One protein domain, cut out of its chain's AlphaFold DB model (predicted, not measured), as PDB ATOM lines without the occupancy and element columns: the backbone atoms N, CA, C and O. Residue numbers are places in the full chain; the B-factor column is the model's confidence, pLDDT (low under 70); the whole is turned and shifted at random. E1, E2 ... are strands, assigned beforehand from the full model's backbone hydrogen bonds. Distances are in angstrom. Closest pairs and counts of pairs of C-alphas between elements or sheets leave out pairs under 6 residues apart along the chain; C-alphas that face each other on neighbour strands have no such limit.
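This is residues 68 to 75 and 88 to 160 of the 166 residues of an uncharacterized protein of Diploscapter pachys (UniProt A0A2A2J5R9). Little regular structure is here: two small sheets, E1-E2-E4 and E3-E5, open as a V from near Ser 109 and Ser 117, and residues 149 to 150 bridge its wide side, pairing antiparallel with E4 and E5. Both sheets are antiparallel. The printed part has 81 residues, 25 of them in the five named strands E1 to E5, with no named helix; its class is all strand, and it is compact, with a radius of gyration of the C-alphas of 12.9 A and spans of 35 by 30 by 20 A.

Find E1, residues 93 to 95, from C-alpha 93 at (572.433, 319.077, 400.779). Next come E2, 104 to 109, 16.2 A; E3, 116 to 121, 16.7 A; E4, 138 to 143, 15.8 A; and E5, 157 to 160, ending at (560.423, 319.234, 397.139).

Look at hairpin E1 and E2: N 93 and O 109 are 2.9 A apart. Inner strand E2 and E4 are antiparallel neighbours, with N 106 and O 141 within hydrogen-bond range at 2.8 A. E3 and E5 pair at N 120 and O 160, 2.9 A. E3 and E4 are apart.

Residues 76 to 87 are cut out, a 15.3 A gap between C-alphas 75 and 88. Links E3 to E4 and E4 to E5 are long. The model's pLDDT is under 70 at 27 residues, among them 123 to 137.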
ATOM      1  N   GLY A  68     554.888 313.928 393.539       74.69
ATOM      2  CA  GLY A  68     554.670 315.183 392.828       74.69
ATOM      3  C   GLY A  68     555.590 315.351 391.619       74.69
ATOM      4  O   GLY A  68     555.161 315.922 390.618       74.69
ATOM      5  N   TRP A  69     556.793 314.761 391.636       71.81
ATOM      6  CA  TRP A  69     557.684 314.754 390.472       71.81
ATOM      7  C   TRP A  69     557.175 313.879 389.327       71.81
ATOM      8  O   TRP A  69     557.445 314.181 388.172       71.81
ATOM      9  N   ALA A  70     556.409 312.818 389.605       71.06
ATOM     10  CA  ALA A  70     555.881 311.939 388.556       71.06
ATOM     11  C   ALA A  70     554.805 312.624 387.695       71.06
ATOM     12  O   ALA A  70     554.636 312.287 386.524       71.06
ATOM     13  N   ALA A  71     554.071 313.577 388.278       68.50
ATOM     14  CA  ALA A  71     553.088 314.402 387.574       68.50
ATOM     15  C   ALA A  71     553.706 315.667 386.956       68.50
ATOM     16  O   ALA A  71     553.038 316.391 386.217       68.50
ATOM     17  N   TYR A  72     554.965 315.943 387.275       65.12
ATOM     18  CA  TYR A  72     555.683 317.112 386.827       65.12
ATOM     19  C   TYR A  72     556.485 316.781 385.572       65.12
ATOM     20  O   TYR A  72     557.354 315.913 385.577       65.12
ATOM     21  N   THR A  73     556.201 317.499 384.490       62.59
ATOM     22  CA  THR A  73     557.059 317.510 383.307       62.59
ATOM     23  C   THR A  73     558.030 318.667 383.492       62.59
ATOM     24  O   THR A  73     557.588 319.815 383.365       62.59
ATOM     25  N   PRO A  74     559.317 318.418 383.804       56.44
ATOM     26  CA  PRO A  74     560.277 319.500 383.923       56.44
ATOM     27  C   PRO A  74     560.270 320.333 382.643       56.44
ATOM     28  O   PRO A  74     560.186 319.749 381.554       56.44
ATOM     29  N   PRO A  75     560.330 321.674 382.735       58.38
ATOM     30  CA  PRO A  75     560.515 322.489 381.552       58.38
ATOM     31  C   PRO A  75     561.772 321.977 380.864       58.38
ATOM     32  O   PRO A  75     562.780 321.713 381.513       58.38
ATOM     33  N   PRO A  88     569.449 311.103 386.121       63.31
ATOM     34  CA  PRO A  88     568.759 310.946 387.382       63.31
ATOM     35  C   PRO A  88     569.008 312.190 388.231       63.31
ATOM     36  O   PRO A  88     570.150 312.554 388.519       63.31
ATOM     37  N   TRP A  89     567.920 312.833 388.629       66.06
ATOM     38  CA  TRP A  89     567.966 313.858 389.651       66.06
ATOM     39  C   TRP A  89     568.469 313.222 390.950       66.06
ATOM     40  O   TRP A  89     568.002 312.158 391.360       66.06
ATOM     41  N   THR A  90     569.469 313.838 391.565       69.75
ATOM     42  CA  THR A  90     570.067 313.409 392.824       69.75
ATOM     43  C   THR A  90     569.456 314.167 393.998       69.75
ATOM     44  O   THR A  90     568.809 315.205 393.828       69.75
ATOM     45  N   GLY A  91     569.745 313.679 395.205       67.94
ATOM     46  CA  GLY A  91     569.441 314.401 396.436       67.94
ATOM     47  C   GLY A  91     570.198 315.729 396.550       67.94
ATOM     48  O   GLY A  91     571.143 316.011 395.804       67.94
ATOM     49  N   PHE A  92     569.771 316.532 397.516       79.81
ATOM     50  CA  PHE A  92     570.341 317.830 397.861       79.81
ATOM     51  C   PHE A  92     571.089 317.769 399.191       79.81
ATOM     52  O   PHE A  92     570.970 316.813 399.957       79.81
ATOM     53  N   GLN A  93     571.870 318.807 399.463       82.69
ATOM     54  CA  GLN A  93     572.433 319.077 400.779       82.69
ATOM     55  C   GLN A  93     571.690 320.255 401.396       82.69
ATOM     56  O   GLN A  93     571.206 321.128 400.675       82.69
ATOM     57  N   TYR A  94     571.604 320.282 402.721       83.50
ATOM     58  CA  TYR A  94     571.068 321.422 403.445       83.50
ATOM     59  C   TYR A  94     572.014 321.819 404.575       83.50
ATOM     60  O   TYR A  94     572.664 320.965 405.177       83.50
ATOM     61  N   ASP A  95     572.081 323.119 404.829       83.38
ATOM     62  CA  ASP A  95     572.735 323.717 405.986       83.38
ATOM     63  C   ASP A  95     571.676 324.442 406.822       83.38
ATOM     64  O   ASP A  95     570.896 325.234 406.293       83.38
ATOM     65  N   ASP A  96     571.621 324.149 408.115       81.44
ATOM     66  CA  ASP A  96     570.700 324.757 409.074       81.44
ATOM     67  C   ASP A  96     571.381 325.796 409.976       81.44
ATOM     68  O   ASP A  96     570.751 326.292 410.911       81.44
ATOM     69  N   SER A  97     572.625 326.185 409.670       79.88
ATOM     70  CA  SER A  97     573.424 327.143 410.445       79.88
ATOM     71  C   SER A  97     572.773 328.517 410.649       79.88
ATOM     72  O   SER A  97     573.127 329.227 411.591       79.88
ATOM     73  N   MET A  98     571.807 328.895 409.802       81.31
ATOM     74  CA  MET A  98     571.035 330.139 409.930       81.31
ATOM     75  C   MET A  98     569.806 330.016 410.846       81.31
ATOM     76  O   MET A  98     569.104 331.004 411.067       81.31
ATOM     77  N   SER A  99     569.518 328.824 411.369       82.94
ATOM     78  CA  SER A  99     568.395 328.601 412.278       82.94
ATOM     79  C   SER A  99     568.652 329.222 413.654       82.94
ATOM     80  O   SER A  99     569.773 329.272 414.156       82.94
ATOM     81  N   THR A 100     567.580 329.688 414.286       80.38
ATOM     82  CA  THR A 100     567.549 330.237 415.647       80.38
ATOM     83  C   THR A 100     566.572 329.439 416.510       80.38
ATOM     84  O   THR A 100     565.841 328.586 416.010       80.38
ATOM     85  N   ALA A 101     566.496 329.778 417.798       71.00
ATOM     86  CA  ALA A 101     565.558 329.194 418.758       71.00
ATOM     87  C   ALA A 101     564.094 329.167 418.314       71.00
ATOM     88  O   ALA A 101     563.326 328.296 418.717       71.00
ATOM     89  N   THR A 102     563.692 330.160 417.526       72.00
ATOM     90  CA  THR A 102     562.291 330.404 417.167       72.00
ATOM     91  C   THR A 102     562.026 330.299 415.674       72.00
ATOM     92  O   THR A 102     560.870 330.355 415.267       72.00
ATOM     93  N   THR A 103     563.074 330.172 414.859       78.38
ATOM     94  CA  THR A 103     562.971 330.232 413.400       78.38
ATOM     95  C   THR A 103     563.933 329.241 412.775       78.38
ATOM     96  O   THR A 103     565.127 329.281 413.053       78.38
ATOM     97  N   CYS A 104     563.422 328.393 411.890       83.25
ATOM     98  CA  CYS A 104     564.218 327.404 411.177       83.25
ATOM     99  C   CYS A 104     564.470 327.837 409.754       83.25
ATOM    100  O   CYS A 104     563.524 328.016 408.992       83.25
ATOM    101  N   ILE A 105     565.744 327.957 409.405       85.94
ATOM    102  CA  ILE A 105     566.168 328.397 408.087       85.94
ATOM    103  C   ILE A 105     567.127 327.359 407.525       85.94
ATOM    104  O   ILE A 105     568.182 327.101 408.103       85.94
ATOM    105  N   TRP A 106     566.743 326.757 406.404       87.56
ATOM    106  CA  TRP A 106     567.562 325.811 405.657       87.56
ATOM    107  C   TRP A 106     568.114 326.480 404.411       87.56
ATOM    108  O   TRP A 106     567.366 327.021 403.603       87.56
ATOM    109  N   VAL A 107     569.421 326.393 404.223       85.94
ATOM    110  CA  VAL A 107     570.070 326.703 402.954       85.94
ATOM    111  C   VAL A 107     570.235 325.395 402.204       85.94
ATOM    112  O   VAL A 107     571.102 324.591 402.541       85.94
ATOM    113  N   VAL A 108     569.394 325.157 401.202       83.62
ATOM    114  CA  VAL A 108     569.476 323.953 400.370       83.62
ATOM    115  C   VAL A 108     570.306 324.219 399.125       83.62
ATOM    116  O   VAL A 108     570.222 325.285 398.514       83.62
ATOM    117  N   SER A 109     571.143 323.257 398.758       84.88
ATOM    118  CA  SER A 109     572.065 323.372 397.632       84.88
ATOM    119  C   SER A 109     572.381 322.014 397.018       84.88
ATOM    120  O   SER A 109     572.150 320.957 397.612       84.88
ATOM    121  N   CYS A 110     572.921 322.033 395.804       82.19
ATOM    122  CA  CYS A 110     573.363 320.820 395.133       82.19
ATOM    123  C   CYS A 110     574.803 320.456 395.486       82.19
ATOM    124  O   CYS A 110     575.676 321.316 395.546       82.19
ATOM    125  N   ALA A 111     575.048 319.156 395.669       72.44
ATOM    126  CA  ALA A 111     576.330 318.638 396.144       72.44
ATOM    127  C   ALA A 111     577.507 318.901 395.186       72.44
ATOM    128  O   ALA A 111     578.644 319.011 395.640       72.44
ATOM    129  N   ALA A 112     577.260 318.980 393.872       69.31
ATOM    130  CA  ALA A 112     578.306 319.232 392.885       69.31
ATOM    131  C   ALA A 112     578.291 320.695 392.392       69.31
ATOM    132  O   ALA A 112     577.217 321.237 392.102       69.31
ATOM    133  N   PRO A 113     579.462 321.340 392.233       62.12
ATOM    134  CA  PRO A 113     579.552 322.639 391.575       62.12
ATOM    135  C   PRO A 113     579.026 322.540 390.134       62.12
ATOM    136  O   PRO A 113     579.224 321.523 389.473       62.12
ATOM    137  N   ALA A 114     578.343 323.589 389.665       66.12
ATOM    138  CA  ALA A 114     577.637 323.634 388.374       66.12
ATOM    139  C   ALA A 114     576.439 322.669 388.223       66.12
ATOM    140  O   ALA A 114     575.922 322.509 387.119       66.12
ATOM    141  N   SER A 115     575.953 322.068 389.315       72.19
ATOM    142  CA  SER A 115     574.668 321.358 389.289       72.19
ATOM    143  C   SER A 115     573.515 322.313 389.007       72.19
ATOM    144  O   SER A 115     573.545 323.490 389.380       72.19
ATOM    145  N   ARG A 116     572.453 321.785 388.421       76.44
ATOM    146  CA  ARG A 116     571.184 322.493 388.240       76.44
ATOM    147  C   ARG A 116     570.270 322.144 389.402       76.44
ATOM    148  O   ARG A 116     570.325 321.016 389.888       76.44
ATOM    149  N   SER A 117     569.448 323.079 389.849       77.12
ATOM    150  CA  SER A 117     568.446 322.818 390.876       77.12
ATOM    151  C   SER A 117     567.050 323.101 390.347       77.12
ATOM    152  O   SER A 117     566.830 324.018 389.559       77.12
ATOM    153  N   ALA A 118     566.095 322.300 390.794       76.38
ATOM    154  CA  ALA A 118     564.681 322.560 390.602       76.38
ATOM    155  C   ALA A 118     563.962 322.313 391.923       76.38
ATOM    156  O   ALA A 118     564.358 321.452 392.713       76.38
ATOM    157  N   TYR A 119     562.887 323.052 392.154       78.00
ATOM    158  CA  TYR A 119     562.037 322.857 393.317       78.00
ATOM    159  C   TYR A 119     560.567 322.824 392.912       78.00
ATOM    160  O   TYR A 119     560.189 323.417 391.910       78.00
ATOM    161  N   LEU A 120     559.739 322.111 393.672       75.19
ATOM    162  CA  LEU A 120     558.287 322.101 393.497       75.19
ATOM    163  C   LEU A 120     557.648 323.033 394.514       75.19
ATOM    164  O   LEU A 120     557.796 322.824 395.722       75.19
ATOM    165  N   ALA A 121     556.886 324.010 394.030       81.81
ATOM    166  CA  ALA A 121     556.076 324.873 394.870       81.81
ATOM    167  C   ALA A 121     554.572 324.564 394.779       81.81
ATOM    168  O   ALA A 121     554.056 324.152 393.735       81.81
ATOM    169  N   THR A 122     553.828 324.832 395.858       76.31
ATOM    170  CA  THR A 122     552.356 324.872 395.808       76.31
ATOM    171  C   THR A 122     551.907 325.879 394.751       76.31
ATOM    172  O   THR A 122     552.161 327.075 394.885       76.31
ATOM    173  N   GLY A 123     551.242 325.389 393.703       66.81
ATOM    174  CA  GLY A 123     550.858 326.182 392.529       66.81
ATOM    175  C   GLY A 123     551.416 325.658 391.204       66.81
ATOM    176  O   GLY A 123     551.077 326.210 390.164       66.81
ATOM    177  N   GLY A 124     552.226 324.591 391.224       59.12
ATOM    178  CA  GLY A 124     552.722 323.931 390.009       59.12
ATOM    179  C   GLY A 124     553.867 324.672 389.318       59.12
ATOM    180  O   GLY A 124     554.226 324.325 388.196       59.12
ATOM    181  N   TYR A 125     554.434 325.681 389.981       57.19
ATOM    182  CA  TYR A 125     555.632 326.361 389.519       57.19
ATOM    183  C   TYR A 125     556.870 325.692 390.088       57.19
ATOM    184  O   TYR A 125     556.937 325.299 391.254       57.19
ATOM    185  N   SER A 126     557.848 325.602 389.214       62.31
ATOM    186  CA  SER A 126     559.143 325.011 389.442       62.31
ATOM    187  C   SER A 126     560.150 325.933 388.797       62.31
ATOM    188  O   SER A 126     560.342 325.916 387.577       62.31
ATOM    189  N   ASP A 127     560.718 326.820 389.597       65.00
ATOM    190  CA  ASP A 127     561.760 327.692 389.094       65.00
ATOM    191  C   ASP A 127     563.016 326.837 388.972       65.00
ATOM    192  O   ASP A 127     563.578 326.367 389.969       65.00
ATOM    193  N   CYS A 128     563.382 326.513 387.738       66.44
ATOM    194  CA  CYS A 128     564.620 325.806 387.523       66.44
ATOM    195  C   CYS A 128     565.754 326.822 387.552       66.44
ATOM    196  O   CYS A 128     565.853 327.678 386.675       66.44
ATOM    197  N   ASN A 129     566.632 326.702 388.541       67.00
ATOM    198  CA  ASN A 129     567.793 327.558 388.661       67.00
ATOM    199  C   ASN A 129     569.032 326.852 388.111       67.00
ATOM    200  O   ASN A 129     569.408 325.751 388.525       67.00
ATOM    201  N   VAL A 130     569.708 327.527 387.184       56.91
ATOM    202  CA  VAL A 130     571.060 327.154 386.778       56.91
ATOM    203  C   VAL A 130     572.018 327.856 387.725       56.91
ATOM    204  O   VAL A 130     572.140 329.081 387.722       56.91
ATOM    205  N   SER A 131     572.696 327.070 388.552       55.75
ATOM    206  CA  SER A 131     573.762 327.582 389.400       55.75
ATOM    207  C   SER A 131     574.827 328.268 388.532       55.75
ATOM    208  O   SER A 131     575.280 327.656 387.558       55.75
ATOM    209  N   PRO A 132     575.258 329.506 388.839       51.09
ATOM    210  CA  PRO A 132     576.327 330.146 388.084       51.09
ATOM    211  C   PRO A 132     577.587 329.274 388.121       51.09
ATOM    212  O   PRO A 132     577.877 328.616 389.124       51.09
ATOM    213  N   ALA A 133     578.348 329.267 387.021       49.38
ATOM    214  CA  ALA A 133     579.602 328.528 386.949       49.38
ATOM    215  C   ALA A 133     580.459 328.873 388.180       49.38
ATOM    216  O   ALA A 133     580.793 330.041 388.391       49.38
ATOM    217  N   ASN A 134     580.801 327.852 388.974       49.69
ATOM    218  CA  ASN A 134     581.636 327.890 390.186       49.69
ATOM    219  C   ASN A 134     580.951 328.079 391.555       49.69
ATOM    220  O   ASN A 134     581.668 328.085 392.554       49.69
ATOM    221  N   ALA A 135     579.622 328.154 391.664       50.66
ATOM    222  CA  ALA A 135     578.956 328.084 392.972       50.66
ATOM    223  C   ALA A 135     577.648 327.299 392.867       50.66
ATOM    224  O   ALA A 135     576.924 327.526 391.905       50.66
ATOM    225  N   PRO A 136     577.322 326.388 393.801       57.94
ATOM    226  CA  PRO A 136     576.004 325.773 393.824       57.94
ATOM    227  C   PRO A 136     574.953 326.854 394.104       57.94
ATOM    228  O   PRO A 136     575.106 327.672 395.011       57.94
ATOM    229  N   GLY A 137     573.888 326.869 393.310       66.56
ATOM    230  CA  GLY A 137     572.704 327.670 393.556       66.56
ATOM    231  C   GLY A 137     572.139 327.262 394.905       66.56
ATOM    232  O   GLY A 137     571.926 326.074 395.165       66.56
ATOM    233  N   THR A 138     571.970 328.247 395.777       74.88
ATOM    234  CA  THR A 138     571.420 328.051 397.114       74.88
ATOM    235  C   THR A 138     570.006 328.601 397.140       74.88
ATOM    236  O   THR A 138     569.747 329.686 396.621       74.88
ATOM    237  N   LEU A 139     569.089 327.849 397.737       81.12
ATOM    238  CA  LEU A 139     567.754 328.326 398.062       81.12
ATOM    239  C   LEU A 139     567.650 328.393 399.583       81.12
ATOM    240  O   LEU A 139     567.927 327.414 400.274       81.12
ATOM    241  N   THR A 140     567.301 329.564 400.103       87.19
ATOM    242  CA  THR A 140     567.031 329.728 401.534       87.19
ATOM    243  C   THR A 140     565.563 329.416 401.766       87.19
ATOM    244  O   THR A 140     564.718 329.937 401.053       87.19
ATOM    245  N   LEU A 141     565.254 328.563 402.731       86.00
ATOM    246  CA  LEU A 141     563.907 328.100 403.024       86.00
ATOM    247  C   LEU A 141     563.611 328.294 404.506       86.00
ATOM    248  O   LEU A 141     564.375 327.841 405.351       86.00
ATOM    249  N   GLU A 142     562.488 328.922 404.825       89.31
ATOM    250  CA  GLU A 142     562.036 329.122 406.199       89.31
ATOM    251  C   GLU A 142     560.947 328.107 406.548       89.31
ATOM    252  O   GLU A 142     559.892 328.069 405.904       89.31
ATOM    253  N   CYS A 143     561.180 327.274 407.561       86.81
ATOM    254  CA  CYS A 143     560.156 326.347 408.021       86.81
ATOM    255  C   CYS A 143     559.071 327.081 408.808       86.81
ATOM    256  O   CYS A 143     559.338 327.756 409.803       86.81
ATOM    257  N   GLN A 144     557.831 326.900 408.370       85.56
ATOM    258  CA  GLN A 144     556.653 327.521 408.952       85.56
ATOM    259  C   GLN A 144     556.051 326.655 410.068       85.56
ATOM    260  O   GLN A 144     556.298 325.454 410.169       85.56
ATOM    261  N   SER A 145     555.168 327.247 410.876       74.19
ATOM    262  CA  SER A 145     554.515 326.587 412.023       74.19
ATOM    263  C   SER A 145     553.672 325.350 411.667       74.19
ATOM    264  O   SER A 145     553.413 324.515 412.530       74.19
ATOM    265  N   GLY A 146     553.265 325.200 410.403       73.44
ATOM    266  CA  GLY A 146     552.594 324.002 409.880       73.44
ATOM    267  C   GLY A 146     553.541 322.895 409.401       73.44
ATOM    268  O   GLY A 146     553.069 321.931 408.800       73.44
ATOM    269  N   MET A 147     554.855 323.063 409.595       80.38
ATOM    270  CA  MET A 147     555.948 322.238 409.063       80.38
ATOM    271  C   MET A 147     556.264 322.299 407.547       80.38
ATOM    272  O   MET A 147     557.082 321.481 407.113       80.38
ATOM    273  N   PRO A 148     555.718 323.203 406.703       83.44
ATOM    274  CA  PRO A 148     556.205 323.339 405.337       83.44
ATOM    275  C   PRO A 148     557.372 324.333 405.242       83.44
ATOM    276  O   PRO A 148     557.531 325.201 406.101       83.44
ATOM    277  N   PHE A 149     558.143 324.257 404.158       86.38
ATOM    278  CA  PHE A 149     559.164 325.251 403.834       86.38
ATOM    279  C   PHE A 149     558.597 326.360 402.956       86.38
ATOM    280  O   PHE A 149     557.925 326.087 401.967       86.38
ATOM    281  N   GLN A 150     558.881 327.613 403.289       86.88
ATOM    282  CA  GLN A 150     558.539 328.772 402.472       86.88
ATOM    283  C   GLN A 150     559.811 329.412 401.922       86.88
ATOM    284  O   GLN A 150     560.790 329.564 402.649       86.88
ATOM    285  N   ASP A 151     559.799 329.786 400.645       84.50
ATOM    286  CA  ASP A 151     560.846 330.640 400.085       84.50
ATOM    287  C   ASP A 151     560.631 332.075 400.603       84.50
ATOM    288  O   ASP A 151     559.609 332.677 400.275       84.50
ATOM    289  N   PRO A 152     561.546 332.652 401.401       79.44
ATOM    290  CA  PRO A 152     561.386 333.991 401.959       79.44
ATOM    291  C   PRO A 152     561.407 335.087 400.884       79.44
ATOM    292  O   PRO A 152     560.977 336.211 401.144       79.44
ATOM    293  N   SER A 153     561.895 334.787 399.676       78.69
ATOM    294  CA  SER A 153     561.881 335.716 398.546       78.69
ATOM    295  C   SER A 153     560.526 335.783 397.829       78.69
ATOM    296  O   SER A 153     560.307 336.693 397.026       78.69
ATOM    297  N   GLY A 154     559.587 334.879 398.144       76.31
ATOM    298  CA  GLY A 154     558.299 334.787 397.463       76.31
ATOM    299  C   GLY A 154     557.132 334.280 398.326       76.31
ATOM    300  O   GLY A 154     557.267 333.953 399.501       76.31
ATOM    301  N   PRO A 155     555.921 334.210 397.752       79.62
ATOM    302  CA  PRO A 155     554.742 333.683 398.445       79.62
ATOM    303  C   PRO A 155     554.658 332.146 398.406       79.62
ATOM    304  O   PRO A 155     553.620 331.577 398.739       79.62
ATOM    305  N   PHE A 156     555.702 331.467 397.927       81.62
ATOM    306  CA  PHE A 156     555.624 330.070 397.531       81.62
ATOM    307  C   PHE A 156     556.068 329.129 398.651       81.62
ATOM    308  O   PHE A 156     557.130 329.296 399.251       81.62
ATOM    309  N   THR A 157     555.262 328.098 398.896       86.38
ATOM    310  CA  THR A 157     555.644 326.971 399.744       86.38
ATOM    311  C   THR A 157     556.380 325.936 398.912       86.38
ATOM    312  O   THR A 157     555.810 325.391 397.968       86.38
ATOM    313  N   VAL A 158     557.622 325.649 399.278       83.88
ATOM    314  CA  VAL A 158     558.474 324.649 398.644       83.88
ATOM    315  C   VAL A 158     558.247 323.295 399.310       83.88
ATOM    316  O   VAL A 158     558.324 323.149 400.528       83.88
ATOM    317  N   THR A 159     557.934 322.298 398.491       83.25
ATOM    318  CA  THR A 159     557.531 320.952 398.934       83.25
ATOM    319  C   THR A 159     558.578 319.896 398.608       83.25
ATOM    320  O   THR A 159     558.770 318.957 399.378       83.25
ATOM    321  N   ALA A 160     559.311 320.087 397.513       79.19
ATOM    322  CA  ALA A 160     560.423 319.234 397.139       79.19
ATOM    323  C   ALA A 160     561.537 320.051 396.489       79.19
ATOM    324  O   ALA A 160     561.278 321.085 395.871       79.19
TER     325      ALA A 160